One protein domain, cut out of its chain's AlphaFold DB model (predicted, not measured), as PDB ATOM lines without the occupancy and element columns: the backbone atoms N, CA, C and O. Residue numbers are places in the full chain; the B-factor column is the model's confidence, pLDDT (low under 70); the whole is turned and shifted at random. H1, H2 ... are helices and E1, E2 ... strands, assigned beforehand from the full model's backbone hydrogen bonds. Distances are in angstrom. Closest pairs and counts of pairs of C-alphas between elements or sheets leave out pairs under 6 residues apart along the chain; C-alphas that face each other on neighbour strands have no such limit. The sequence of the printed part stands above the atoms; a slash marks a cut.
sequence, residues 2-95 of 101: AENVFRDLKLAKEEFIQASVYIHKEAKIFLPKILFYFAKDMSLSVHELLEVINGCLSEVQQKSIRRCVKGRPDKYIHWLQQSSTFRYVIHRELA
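AT A GLANCE: This is residues 2 to 95 of the 101 residues of an uncharacterized protein of Davidia involucrata (UniProt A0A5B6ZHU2). A small compact body holds a three-stranded sheet as one wall, with H4 of the helical hairpin H3 and H4 crossing over one face of the sheet, H3 packed on H4, and H2 near the edge at E3. Two arms stick out from this body: residues 2 to 9 of H1, and the tail of residues 84 to 95, which ends in the small helix H5 and makes much of the length. The printed part has 94 residues, with five named helices and three named strands in the order H1 E1 E2 H2 H3 H4 E3 H5. The sheet runs E1, E2, E3 and is mixed, and the class is mostly helix. The whole is loose, with a radius of gyration of the C-alphas of 15.7 A and spans of 53 by 37 by 26 A.

IN THESE COORDINATES: Find C-alpha 2 at (141.170, 136.459, 114.845); from there H1 runs through residues 2 to 20, 26.9 A long. Next come E1, residues 22 to 24, and E2, residues 28 to 32, 13.3 A long. H2 takes residues 33 to 41, 13.0 A; H3, residues 46 to 56, 15.7 A, begins with C-alpha 46 at (155.386, 115.397, 131.540). H4 is residues 59 to 69, 15.2 A, and E3 residues 77 to 80, 9.4 A. Look last for H5, residues 92 to 95, ending with C-alpha 95 at (115.146, 107.913, 110.881).

HOW THE PARTS SIT: Start at H3, the hub, which touches three helices. H1 touches it with residues 14 to 18 alone, about perpendicular at 77 degrees; the closest C-alphas, of Glu 14 and Cys 56, are 5.2 A apart. H2 and H3 only just touch, with 3 pairs of C-alphas within 8 A, the closest those of Ala 39 and Leu 49 at 6.2 A. H3 and H4 form a helical hairpin at a shallow tilt of 6 degrees, opposite ways, with the C-alphas of Asn 54 and Gln 62 closest at 5.5 A. H4 is on the sheet at a height of 10.0 A and runs across the strands, at 72 degrees to E1 on the local plane. H1 and H2 only graze the sheet, with residues 16 to 20 and 33 to 36. E1 and E2 are an antiparallel hairpin; look for N 24 and O 28 at 2.9 A. E2 and E3 are parallel, with N 78 and O 29 at 2.8 A, and with H2, H3 and H4 between them form a strand-helix-strand unit, two parallel neighbour strands joined through helices. Every O i to N i+4 pair is within hydrogen-bond range in H1 and H2, against 6 of 7 in H3 and 6 of 7 in H4; H5 is too short for such a pair.

THE WHOLE: The C-alphas of Gly 71 and Glu 93, the two farthest apart, are 52.8 A from each other. The printed part has no cut, and the link from E3 to H5 is long, with 11 residues. The mean pLDDT of the printed part is 85.9; look for values under 70 at residues 2 to 3, 26 and 83.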
ATOM      1  N   ALA A   2     140.285 137.489 114.271       62.34
ATOM      2  CA  ALA A   2     141.170 136.459 114.845       62.34
ATOM      3  C   ALA A   2     141.073 136.287 116.379       62.34
ATOM      4  O   ALA A   2     141.228 135.175 116.871       62.34
ATOM      5  N   GLU A   3     140.769 137.347 117.140       67.88
ATOM      6  CA  GLU A   3     140.668 137.269 118.614       67.88
ATOM      7  C   GLU A   3     139.606 136.278 119.106       67.88
ATOM      8  O   GLU A   3     139.801 135.605 120.116       67.88
ATOM      9  N   ASN A   4     138.504 136.144 118.361       83.75
ATOM     10  CA  ASN A   4     137.466 135.171 118.682       83.75
ATOM     11  C   ASN A   4     137.987 133.743 118.502       83.75
ATOM     12  O   ASN A   4     137.808 132.928 119.392       83.75
ATOM     13  N   VAL A   5     138.743 133.475 117.432       90.88
ATOM     14  CA  VAL A   5     139.294 132.139 117.156       90.88
ATOM     15  C   VAL A   5     140.242 131.684 118.268       90.88
ATOM     16  O   VAL A   5     140.134 130.557 118.734       90.88
ATOM     17  N   PHE A   6     141.142 132.549 118.746       90.81
ATOM     18  CA  PHE A   6     142.040 132.188 119.851       90.81
ATOM     19  C   PHE A   6     141.285 131.898 121.147       90.81
ATOM     20  O   PHE A   6     141.624 130.952 121.862       90.81
ATOM     21  N   ARG A   7     140.256 132.697 121.448       92.44
ATOM     22  CA  ARG A   7     139.398 132.476 122.612       92.44
ATOM     23  C   ARG A   7     138.653 131.148 122.494       92.44
ATOM     24  O   ARG A   7     138.677 130.368 123.441       92.44
ATOM     25  N   ASP A   8     138.069 130.874 121.336       93.25
ATOM     26  CA  ASP A   8     137.287 129.665 121.085       93.25
ATOM     27  C   ASP A   8     138.177 128.412 121.147       93.25
ATOM     28  O   ASP A   8     137.807 127.421 121.770       93.25
ATOM     29  N   LEU A   9     139.401 128.474 120.609       93.00
ATOM     30  CA  LEU A   9     140.387 127.395 120.735       93.00
ATOM     31  C   LEU A   9     140.806 127.159 122.191       93.00
ATOM     32  O   LEU A   9     140.960 126.011 122.615       93.00
ATOM     33  N   LYS A  10     140.995 128.232 122.968       91.94
ATOM     34  CA  LYS A  10     141.342 128.122 124.388       91.94
ATOM     35  C   LYS A  10     140.214 127.458 125.182       91.94
ATOM     36  O   LYS A  10     140.499 126.547 125.957       91.94
ATOM     37  N   LEU A  11     138.970 127.872 124.939       93.44
ATOM     38  CA  LEU A  11     137.777 127.282 125.549       93.44
ATOM     39  C   LEU A  11     137.630 125.807 125.163       93.44
ATOM     40  O   LEU A  11     137.551 124.957 126.043       93.44
ATOM     41  N   ALA A  12     137.722 125.479 123.872       92.62
ATOM     42  CA  ALA A  12     137.625 124.101 123.395       92.62
ATOM     43  C   ALA A  12     138.707 123.194 124.008       92.62
ATOM     44  O   ALA A  12     138.437 122.048 124.368       92.62
ATOM     45  N   LYS A  13     139.937 123.702 124.174       93.12
ATOM     46  CA  LYS A  13     141.017 122.985 124.870       93.12
ATOM     47  C   LYS A  13     140.666 122.726 126.337       93.12
ATOM     48  O   LYS A  13     140.914 121.628 126.832       93.12
ATOM     49  N   GLU A  14     140.155 123.734 127.043       93.94
ATOM     50  CA  GLU A  14     139.748 123.620 128.448       93.94
ATOM     51  C   GLU A  14     138.622 122.593 128.620       93.94
ATOM     52  O   GLU A  14     138.783 121.652 129.398       93.94
ATOM     53  N   GLU A  15     137.549 122.702 127.836       93.69
ATOM     54  CA  GLU A  15     136.413 121.771 127.856       93.69
ATOM     55  C   GLU A  15     136.839 120.342 127.509       93.69
ATOM     56  O   GLU A  15     136.461 119.389 128.196       93.69
ATOM     57  N   PHE A  16     137.685 120.177 126.487       92.56
ATOM     58  CA  PHE A  16     138.226 118.873 126.122       92.56
ATOM     59  C   PHE A  16     138.991 118.240 127.287       92.56
ATOM     60  O   PHE A  16     138.774 117.069 127.601       92.56
ATOM     61  N   ILE A  17     139.881 118.989 127.946       92.50
ATOM     62  CA  ILE A  17     140.654 118.478 129.086       92.50
ATOM     63  C   ILE A  17     139.718 118.099 130.238       92.50
ATOM     64  O   ILE A  17     139.845 117.004 130.782       92.50
ATOM     65  N   GLN A  18     138.753 118.953 130.579       90.81
ATOM     66  CA  GLN A  18     137.793 118.687 131.656       90.81
ATOM     67  C   GLN A  18     136.937 117.441 131.396       90.81
ATOM     68  O   GLN A  18     136.700 116.663 132.320       90.81
ATOM     69  N   ALA A  19     136.497 117.235 130.153       89.19
ATOM     70  CA  ALA A  19     135.659 116.101 129.771       89.19
ATOM     71  C   ALA A  19     136.435 114.781 129.646       89.19
ATOM     72  O   ALA A  19     135.860 113.703 129.800       89.19
ATOM     73  N   SER A  20     137.730 114.848 129.329       89.44
ATOM     74  CA  SER A  20     138.523 113.674 128.948       89.44
ATOM     75  C   SER A  20     139.512 113.199 130.012       89.44
ATOM     76  O   SER A  20     139.880 112.021 130.015       89.44
ATOM     77  N   VAL A  21     139.940 114.080 130.921       89.88
ATOM     78  CA  VAL A  21     140.843 113.721 132.017       89.88
ATOM     79  C   VAL A  21     140.048 113.122 133.165       89.88
ATOM     80  O   VAL A  21     139.197 113.764 133.779       89.88
ATOM     81  N   TYR A  22     140.379 111.880 133.496       87.81
ATOM     82  CA  TYR A  22     139.730 111.138 134.566       87.81
ATOM     83  C   TYR A  22     140.725 110.825 135.683       87.81
ATOM     84  O   TYR A  22     141.843 110.382 135.431       87.81
ATOM     85  N   ILE A  23     140.320 111.044 136.934       86.69
ATOM     86  CA  ILE A  23     141.137 110.750 138.115       86.69
ATOM     87  C   ILE A  23     140.433 109.654 138.908       86.69
ATOM     88  O   ILE A  23     139.315 109.846 139.385       86.69
ATOM     89  N   HIS A  24     141.088 108.504 139.049       83.50
ATOM     90  CA  HIS A  24     140.569 107.379 139.820       83.50
ATOM     91  C   HIS A  24     141.108 107.379 141.258       83.50
ATOM     92  O   HIS A  24     142.023 108.133 141.612       83.50
ATOM     93  N   LYS A  25     140.552 106.494 142.098       71.88
ATOM     94  CA  LYS A  25     141.070 106.204 143.443       71.88
ATOM     95  C   LYS A  25     142.586 105.946 143.381       71.88
ATOM     96  O   LYS A  25     143.089 105.441 142.382       71.88
ATOM     97  N   GLU A  26     143.296 106.326 144.447       69.12
ATOM     98  CA  GLU A  26     144.772 106.268 144.557       69.12
ATOM     99  C   GLU A  26     145.545 107.283 143.693       69.12
ATOM    100  O   GLU A  26     146.751 107.143 143.513       69.12
ATOM    101  N   ALA A  27     144.881 108.333 143.195       74.06
ATOM    102  CA  ALA A  27     145.502 109.381 142.376       74.06
ATOM    103  C   ALA A  27     146.067 108.879 141.030       74.06
ATOM    104  O   ALA A  27     146.982 109.475 140.473       74.06
ATOM    105  N   LYS A  28     145.492 107.809 140.471       86.31
ATOM    106  CA  LYS A  28     145.753 107.391 139.086       86.31
ATOM    107  C   LYS A  28     145.094 108.381 138.124       86.31
ATOM    108  O   LYS A  28     143.875 108.560 138.168       86.31
ATOM    109  N   ILE A  29     145.893 109.021 137.276       89.38
ATOM    110  CA  ILE A  29     145.455 110.021 136.298       89.38
ATOM    111  C   ILE A  29     145.372 109.355 134.929       89.38
ATOM    112  O   ILE A  29     146.374 108.887 134.396       89.38
ATOM    113  N   PHE A  30     144.184 109.342 134.341       90.69
ATOM    114  CA  PHE A  30     143.936 108.803 133.014       90.69
ATOM    115  C   PHE A  30     143.879 109.942 132.004       90.69
ATOM    116  O   PHE A  30     143.034 110.832 132.108       90.69
ATOM    117  N   LEU A  31     144.792 109.904 131.036       91.62
ATOM    118  CA  LEU A  31     144.942 110.935 130.013       91.62
ATOM    119  C   LEU A  31     144.704 110.342 128.620       91.62
ATOM    120  O   LEU A  31     145.287 109.300 128.298       91.62
ATOM    121  N   PRO A  32     143.914 110.995 127.752       91.81
ATOM    122  CA  PRO A  32     143.840 110.643 126.337       91.81
ATOM    123  C   PRO A  32     145.218 110.624 125.669       91.81
ATOM    124  O   PRO A  32     146.025 111.533 125.878       91.81
ATOM    125  N   LYS A  33     145.476 109.641 124.793       91.25
ATOM    126  CA  LYS A  33     146.765 109.528 124.082       91.25
ATOM    127  C   LYS A  33     147.129 110.773 123.271       91.25
ATOM    128  O   LYS A  33     148.308 111.056 123.101       91.25
ATOM    129  N   ILE A  34     146.144 111.544 122.812       91.12
ATOM    130  CA  ILE A  34     146.392 112.794 122.085       91.12
ATOM    131  C   ILE A  34     147.191 113.813 122.914       91.12
ATOM    132  O   ILE A  34     148.032 114.511 122.360       91.12
ATOM    133  N   LEU A  35     147.029 113.835 124.245       92.44
ATOM    134  CA  LEU A  35     147.791 114.731 125.123       92.44
ATOM    135  C   LEU A  35     149.281 114.357 125.198       92.44
ATOM    136  O   LEU A  35     150.121 115.226 125.415       92.44
ATOM    137  N   PHE A  36     149.623 113.085 124.973       92.06
ATOM    138  CA  PHE A  36     151.017 112.651 124.854       92.06
ATOM    139  C   PHE A  36     151.671 113.205 123.585       92.06
ATOM    140  O   PHE A  36     152.810 113.663 123.636       92.06
ATOM    141  N   TYR A  37     150.959 113.177 122.455       92.50
ATOM    142  CA  TYR A  37     151.461 113.742 121.201       92.50
ATOM    143  C   TYR A  37     151.543 115.264 121.272       92.50
ATOM    144  O   TYR A  37     152.580 115.819 120.943       92.50
ATOM    145  N   PHE A  38     150.528 115.915 121.844       92.75
ATOM    146  CA  PHE A  38     150.561 117.350 122.114       92.75
ATOM    147  C   PHE A  38     151.806 117.766 122.911       92.75
ATOM    148  O   PHE A  38     152.485 118.716 122.537       92.75
ATOM    149  N   ALA A  39     152.148 117.039 123.983       94.25
ATOM    150  CA  ALA A  39     153.356 117.335 124.749       94.25
ATOM    151  C   ALA A  39     154.630 117.183 123.911       94.25
ATOM    152  O   ALA A  39     155.518 118.021 124.010       94.25
ATOM    153  N   LYS A  40     154.710 116.162 123.050       94.00
ATOM    154  CA  LYS A  40     155.845 115.995 122.133       94.00
ATOM    155  C   LYS A  40     155.960 117.144 121.136       94.00
ATOM    156  O   LYS A  40     157.045 117.695 120.996       94.00
ATOM    157  N   ASP A  41     154.858 117.515 120.495       96.25
ATOM    158  CA  ASP A  41     154.831 118.567 119.472       96.25
ATOM    159  C   ASP A  41     155.195 119.932 120.068       96.25
ATOM    160  O   ASP A  41     155.909 120.722 119.456       96.25
ATOM    161  N   MET A  42     154.767 120.177 121.307       94.50
ATOM    162  CA  MET A  42     155.073 121.398 122.054       94.50
ATOM    163  C   MET A  42     156.400 121.329 122.826       94.50
ATOM    164  O   MET A  42     156.739 122.282 123.523       94.50
ATOM    165  N   SER A  43     157.151 120.223 122.726       95.75
ATOM    166  CA  SER A  43     158.385 119.973 123.493       95.75
ATOM    167  C   SER A  43     158.222 120.115 125.014       95.75
ATOM    168  O   SER A  43     159.149 120.508 125.717       95.75
ATOM    169  N   LEU A  44     157.038 119.780 125.528       94.38
ATOM    170  CA  LEU A  44     156.722 119.808 126.951       94.38
ATOM    171  C   LEU A  44     157.201 118.531 127.637       94.38
ATOM    172  O   LEU A  44     156.961 117.407 127.180       94.38
ATOM    173  N   SER A  45     157.795 118.701 128.811       91.50
ATOM    174  CA  SER A  45     157.957 117.620 129.772       91.50
ATOM    175  C   SER A  45     156.598 117.142 130.294       91.50
ATOM    176  O   SER A  45     155.578 117.835 130.244       91.50
ATOM    177  N   VAL A  46     156.580 115.940 130.873       88.75
ATOM    178  CA  VAL A  46     155.386 115.397 131.540       88.75
ATOM    179  C   VAL A  46     154.910 116.317 132.672       88.75
ATOM    180  O   VAL A  46     153.709 116.453 132.889       88.75
ATOM    181  N   HIS A  47     155.840 116.976 133.365       89.00
ATOM    182  CA  HIS A  47     155.526 117.953 134.404       89.00
ATOM    183  C   HIS A  47     154.799 119.172 133.840       89.00
ATOM    184  O   HIS A  47     153.742 119.536 134.346       89.00
ATOM    185  N   GLU A  48     155.323 119.771 132.772       91.94
ATOM    186  CA  GLU A  48     154.707 120.949 132.150       91.94
ATOM    187  C   GLU A  48     153.335 120.620 131.558       91.94
ATOM    188  O   GLU A  48     152.393 121.395 131.715       91.94
ATOM    189  N   LEU A  49     153.178 119.433 130.961       92.94
ATOM    190  CA  LEU A  49     151.868 118.946 130.532       92.94
ATOM    191  C   LEU A  49     150.885 118.861 131.712       92.94
ATOM    192  O   LEU A  49     149.734 119.281 131.583       92.94
ATOM    193  N   LEU A  50     151.315 118.325 132.858       91.25
ATOM    194  CA  LEU A  50     150.463 118.237 134.045       91.25
ATOM    195  C   LEU A  50     150.086 119.612 134.602       91.25
ATOM    196  O   LEU A  50     148.955 119.759 135.054       91.25
ATOM    197  N   GLU A  51     150.963 120.613 134.533       91.75
ATOM    198  CA  GLU A  51     150.628 121.990 134.924       91.75
ATOM    199  C   GLU A  51     149.571 122.603 133.995       91.75
ATOM    200  O   GLU A  51     148.594 123.186 134.471       91.75
ATOM    201  N   VAL A  52     149.695 122.397 132.676       93.19
ATOM    202  CA  VAL A  52     148.681 122.834 131.698       93.19
ATOM    203  C   VAL A  52     147.332 122.171 131.973       93.19
ATOM    204  O   VAL A  52     146.306 122.847 131.969       93.19
ATOM    205  N   ILE A  53     147.324 120.859 132.225       92.69
ATOM    206  CA  ILE A  53     146.104 120.116 132.560       92.69
ATOM    207  C   ILE A  53     145.520 120.625 133.880       92.69
ATOM    208  O   ILE A  53     144.329 120.909 133.948       92.69
ATOM    209  N   ASN A  54     146.346 120.787 134.916       91.56
ATOM    210  CA  ASN A  54     145.933 121.268 136.232       91.56
ATOM    211  C   ASN A  54     145.257 122.647 136.150       91.56
ATOM    212  O   ASN A  54     144.247 122.862 136.815       91.56
ATOM    213  N   GLY A  55     145.746 123.543 135.286       91.81
ATOM    214  CA  GLY A  55     145.134 124.851 135.036       91.81
ATOM    215  C   GLY A  55     143.739 124.805 134.400       91.81
ATOM    216  O   GLY A  55     142.999 125.777 134.504       91.81
ATOM    217  N   CYS A  56     143.354 123.689 133.774       91.62
ATOM    218  CA  CYS A  56     142.038 123.512 133.158       91.62
ATOM    219  C   CYS A  56     141.020 122.812 134.073       91.62
ATOM    220  O   CYS A  56     139.837 122.799 133.750       91.62
ATOM    221  N   LEU A  57     141.443 122.200 135.181       88.75
ATOM    222  CA  LEU A  57     140.574 121.370 136.024       88.75
ATOM    223  C   LEU A  57     139.945 122.143 137.190       88.75
ATOM    224  O   LEU A  57     140.481 123.148 137.658       88.75
ATOM    225  N   SER A  58     138.841 121.610 137.723       84.88
ATOM    226  CA  SER A  58     138.217 122.121 138.954       84.88
ATOM    227  C   SER A  58     139.146 121.988 140.171       84.88
ATOM    228  O   SER A  58     139.969 121.072 140.239       84.88
ATOM    229  N   GLU A  59     138.985 122.842 141.188       84.12
ATOM    230  CA  GLU A  59     139.833 122.824 142.399       84.12
ATOM    231  C   GLU A  59     139.896 121.452 143.092       84.12
ATOM    232  O   GLU A  59     140.933 121.060 143.638       84.12
ATOM    233  N   VAL A  60     138.796 120.693 143.051       78.38
ATOM    234  CA  VAL A  60     138.711 119.343 143.623       78.38
ATOM    235  C   VAL A  60     139.660 118.386 142.897       78.38
ATOM    236  O   VAL A  60     140.388 117.627 143.539       78.38
ATOM    237  N   GLN A  61     139.701 118.454 141.566       81.31
ATOM    238  CA  GLN A  61     140.572 117.624 140.731       81.31
ATOM    239  C   GLN A  61     142.040 118.074 140.811       81.31
ATOM    240  O   GLN A  61     142.941 117.231 140.845       81.31
ATOM    241  N   GLN A  62     142.294 119.382 140.928       87.75
ATOM    242  CA  GLN A  62     143.649 119.938 141.024       87.75
ATOM    243  C   GLN A  62     144.445 119.379 142.209       87.75
ATOM    244  O   GLN A  62     145.641 119.106 142.093       87.75
ATOM    245  N   LYS A  63     143.802 119.153 143.365       82.69
ATOM    246  CA  LYS A  63     144.475 118.595 144.557       82.69
ATOM    247  C   LYS A  63     145.116 117.230 144.282       82.69
ATOM    248  O   LYS A  63     146.196 116.944 144.802       82.69
ATOM    249  N   SER A  64     144.474 116.409 143.457       78.25
ATOM    250  CA  SER A  64     144.977 115.087 143.076       78.25
ATOM    251  C   SER A  64     146.150 115.181 142.099       78.25
ATOM    252  O   SER A  64     147.139 114.471 142.279       78.25
ATOM    253  N   ILE A  65     146.098 116.103 141.129       84.44
ATOM    254  CA  ILE A  65     147.213 116.320 140.193       84.44
ATOM    255  C   ILE A  65     148.443 116.861 140.918       84.44
ATOM    256  O   ILE A  65     149.523 116.290 140.782       84.44
ATOM    257  N   ARG A  66     148.286 117.873 141.779       84.00
ATOM    258  CA  ARG A  66     149.401 118.437 142.562       84.00
ATOM    259  C   ARG A  66     150.114 117.386 143.420       84.00
ATOM    260  O   ARG A  66     151.320 117.480 143.633       84.00
ATOM    261  N   ARG A  67     149.391 116.375 143.914       78.25
ATOM    262  CA  ARG A  67     149.984 115.248 144.653       78.25
ATOM    263  C   ARG A  67     150.847 114.360 143.752       78.25
ATOM    264  O   ARG A  67     151.913 113.939 144.186       78.25
ATOM    265  N   CYS A  68     150.411 114.112 142.518       76.50
ATOM    266  CA  CYS A  68     151.163 113.323 141.538       76.50
ATOM    267  C   CYS A  68     152.414 114.059 141.050       76.50
ATOM    268  O   CYS A  68     153.480 113.455 140.970       76.50
ATOM    269  N   VAL A  69     152.292 115.367 140.797       78.69
ATOM    270  CA  VAL A  69     153.395 116.252 140.391       78.69
ATOM    271  C   VAL A  69     154.516 116.259 141.435       78.69
ATOM    272  O   VAL A  69     155.680 116.190 141.077       78.69
ATOM    273  N   LYS A  70     154.201 116.274 142.736       78.00
ATOM    274  CA  LYS A  70     155.224 116.220 143.801       78.00
ATOM    275  C   LYS A  70     155.956 114.871 143.913       78.00
ATOM    276  O   LYS A  70     156.943 114.789 144.638       78.00
ATOM    277  N   GLY A  71     155.441 113.817 143.279       76.50
ATOM    278  CA  GLY A  71     155.971 112.456 143.348       76.50
ATOM    279  C   GLY A  71     156.764 112.062 142.099       76.50
ATOM    280  O   GLY A  71     157.627 112.796 141.636       76.50
ATOM    281  N   ARG A  72     156.481 110.865 141.569       78.12
ATOM    282  CA  ARG A  72     156.993 110.371 140.277       78.12
ATOM    283  C   ARG A  72     155.836 110.305 139.270       78.12
ATOM    284  O   ARG A  72     155.112 109.308 139.292       78.12
ATOM    285  N   PRO A  73     155.603 111.350 138.453       75.38
ATOM    286  CA  PRO A  73     154.418 111.460 137.594       75.38
ATOM    287  C   PRO A  73     154.218 110.272 136.649       75.38
ATOM    288  O   PRO A  73     153.092 109.836 136.418       75.38
ATOM    289  N   ASP A  74     155.322 109.712 136.160       77.88
ATOM    290  CA  ASP A  74     155.396 108.526 135.306       77.88
ATOM    291  C   ASP A  74     154.676 107.303 135.892       77.88
ATOM    292  O   ASP A  74     154.144 106.490 135.140       77.88
ATOM    293  N   LYS A  75     154.596 107.190 137.224       79.25
ATOM    294  CA  LYS A  75     153.914 106.079 137.905       79.25
ATOM    295  C   LYS A  75     152.405 106.263 138.043       79.25
ATOM    296  O   LYS A  75     151.708 105.289 138.317       79.25
ATOM    297  N   TYR A  76     151.911 107.492 137.903       82.44
ATOM    298  CA  TYR A  76     150.506 107.839 138.135       82.44
ATOM    299  C   TYR A  76     149.738 108.100 136.839       82.44
ATOM    300  O   TYR A  76     148.507 108.062 136.852       82.44
ATOM    301  N   ILE A  77     150.437 108.365 135.730       89.56
ATOM    302  CA  ILE A  77     149.813 108.633 134.434       89.56
ATOM    303  C   ILE A  77     149.541 107.328 133.691       89.56
ATOM    304  O   ILE A  77     150.446 106.584 133.317       89.56
ATOM    305  N   HIS A  78     148.270 107.115 133.385       90.62
ATOM    306  CA  HIS A  78     147.783 106.049 132.533       90.62
ATOM    307  C   HIS A  78     147.281 106.644 131.220       90.62
ATOM    308  O   HIS A  78     146.276 107.353 131.172       90.62
ATOM    309  N   TRP A  79     147.981 106.341 130.131       90.56
ATOM    310  CA  TRP A  79     147.548 106.755 128.803       90.56
ATOM    311  C   TRP A  79     146.393 105.874 128.340       90.56
ATOM    312  O   TRP A  79     146.568 104.673 128.132       90.56
ATOM    313  N   LEU A  80     145.223 106.476 128.154       89.06
ATOM    314  CA  LEU A  80     144.087 105.813 127.533       89.06
ATOM    315  C   LEU A  80     144.437 105.458 126.087       89.06
ATOM    316  O   LEU A  80     145.125 106.221 125.400       89.06
ATOM    317  N   GLN A  81     143.957 104.305 125.621       82.44
ATOM    318  CA  GLN A  81     144.078 103.946 124.212       82.44
ATOM    319  C   GLN A  81     143.402 105.013 123.348       82.44
ATOM    320  O   GLN A  81     142.377 105.586 123.723       82.44
ATOM    321  N   GLN A  82     143.994 105.293 122.189       72.69
ATOM    322  CA  GLN A  82     143.391 106.200 121.226       72.69
ATOM    323  C   GLN A  82     142.140 105.529 120.656       72.69
ATOM    324  O   GLN A  82     142.234 104.612 119.848       72.69
ATOM    325  N   SER A  83     140.973 105.970 121.117       68.25
ATOM    326  CA  SER A  83     139.690 105.543 120.580       68.25
ATOM    327  C   SER A  83     139.207 106.602 119.599       68.25
ATOM    328  O   SER A  83     138.804 107.687 120.013       68.25
ATOM    329  N   SER A  84     139.237 106.282 118.307       70.00
ATOM    330  CA  SER A  84     138.532 107.059 117.277       70.00
ATOM    331  C   SER A  84     137.066 106.633 117.153       70.00
ATOM    332  O   SER A  84     136.398 107.004 116.194       70.00
ATOM    333  N   THR A  85     136.555 105.831 118.093       75.44
ATOM    334  CA  THR A  85     135.169 105.368 118.086       75.44
ATOM    335  C   THR A  85     134.241 106.523 118.437       75.44
ATOM    336  O   THR A  85     134.204 106.987 119.576       75.44
ATOM    337  N   PHE A  86     133.461 106.963 117.461       73.75
ATOM    338  CA  PHE A  86     132.385 107.929 117.634       73.75
ATOM    339  C   PHE A  86     131.063 107.191 117.874       73.75
ATOM    340  O   PHE A  86     130.761 106.196 117.216       73.75
ATOM    341  N   ARG A  87     130.254 107.685 118.820       80.12
ATOM    342  CA  ARG A  87     128.848 107.281 118.942       80.12
ATOM    343  C   ARG A  87     127.992 108.299 118.216       80.12
ATOM    344  O   ARG A  87     128.031 109.480 118.549       80.12
ATOM    345  N   TYR A  88     127.210 107.829 117.259       81.62
ATOM    346  CA  TYR A  88     126.158 108.620 116.647       81.62
ATOM    347  C   TYR A  88     124.866 108.448 117.448       81.62
ATOM    348  O   TYR A  88     124.520 107.346 117.872       81.62
ATOM    349  N   VAL A  89     124.145 109.548 117.640       84.56
ATOM    350  CA  VAL A  89     122.748 109.524 118.070       84.56
ATOM    351  C   VAL A  89     121.950 110.022 116.877       84.56
ATOM    352  O   VAL A  89     122.039 111.192 116.517       84.56
ATOM    353  N   ILE A  90     121.226 109.120 116.219       85.12
ATOM    354  CA  ILE A  90     120.317 109.499 115.137       85.12
ATOM    355  C   ILE A  90     119.005 109.902 115.799       85.12
ATOM    356  O   ILE A  90     118.385 109.090 116.489       85.12
ATOM    357  N   HIS A  91     118.603 111.161 115.623       85.88
ATOM    358  CA  HIS A  91     117.307 111.617 116.111       85.88
ATOM    359  C   HIS A  91     116.209 110.808 115.424       85.88
ATOM    360  O   HIS A  91     116.226 110.662 114.202       85.88
ATOM    361  N   ARG A  92     115.264 110.273 116.199       83.12
ATOM    362  CA  ARG A  92     114.229 109.361 115.691       83.12
ATOM    363  C   ARG A  92     113.461 109.949 114.503       83.12
ATOM    364  O   ARG A  92     113.235 109.253 113.523       83.12
ATOM    365  N   GLU A  93     113.160 111.243 114.555       84.31
ATOM    366  CA  GLU A  93     112.458 111.987 113.497       84.31
ATOM    367  C   GLU A  93     113.210 112.012 112.155       84.31
ATOM    368  O   GLU A  93     112.596 112.159 111.104       84.31
ATOM    369  N   LEU A  94     114.539 111.850 112.172       78.00
ATOM    370  CA  LEU A  94     115.373 111.766 110.968       78.00
ATOM    371  C   LEU A  94     115.487 110.331 110.430       78.00
ATOM    372  O   LEU A  94     115.947 110.135 109.308       78.00
ATOM    373  N   ALA A  95     115.106 109.332 111.232       75.25
ATOM    374  CA  ALA A  95     115.146 107.913 110.881       75.25
ATOM    375  C   ALA A  95     113.792 107.375 110.385       75.25
ATOM    376  O   ALA A  95     113.743 106.308 109.774       75.25
TER     377      ALA A  95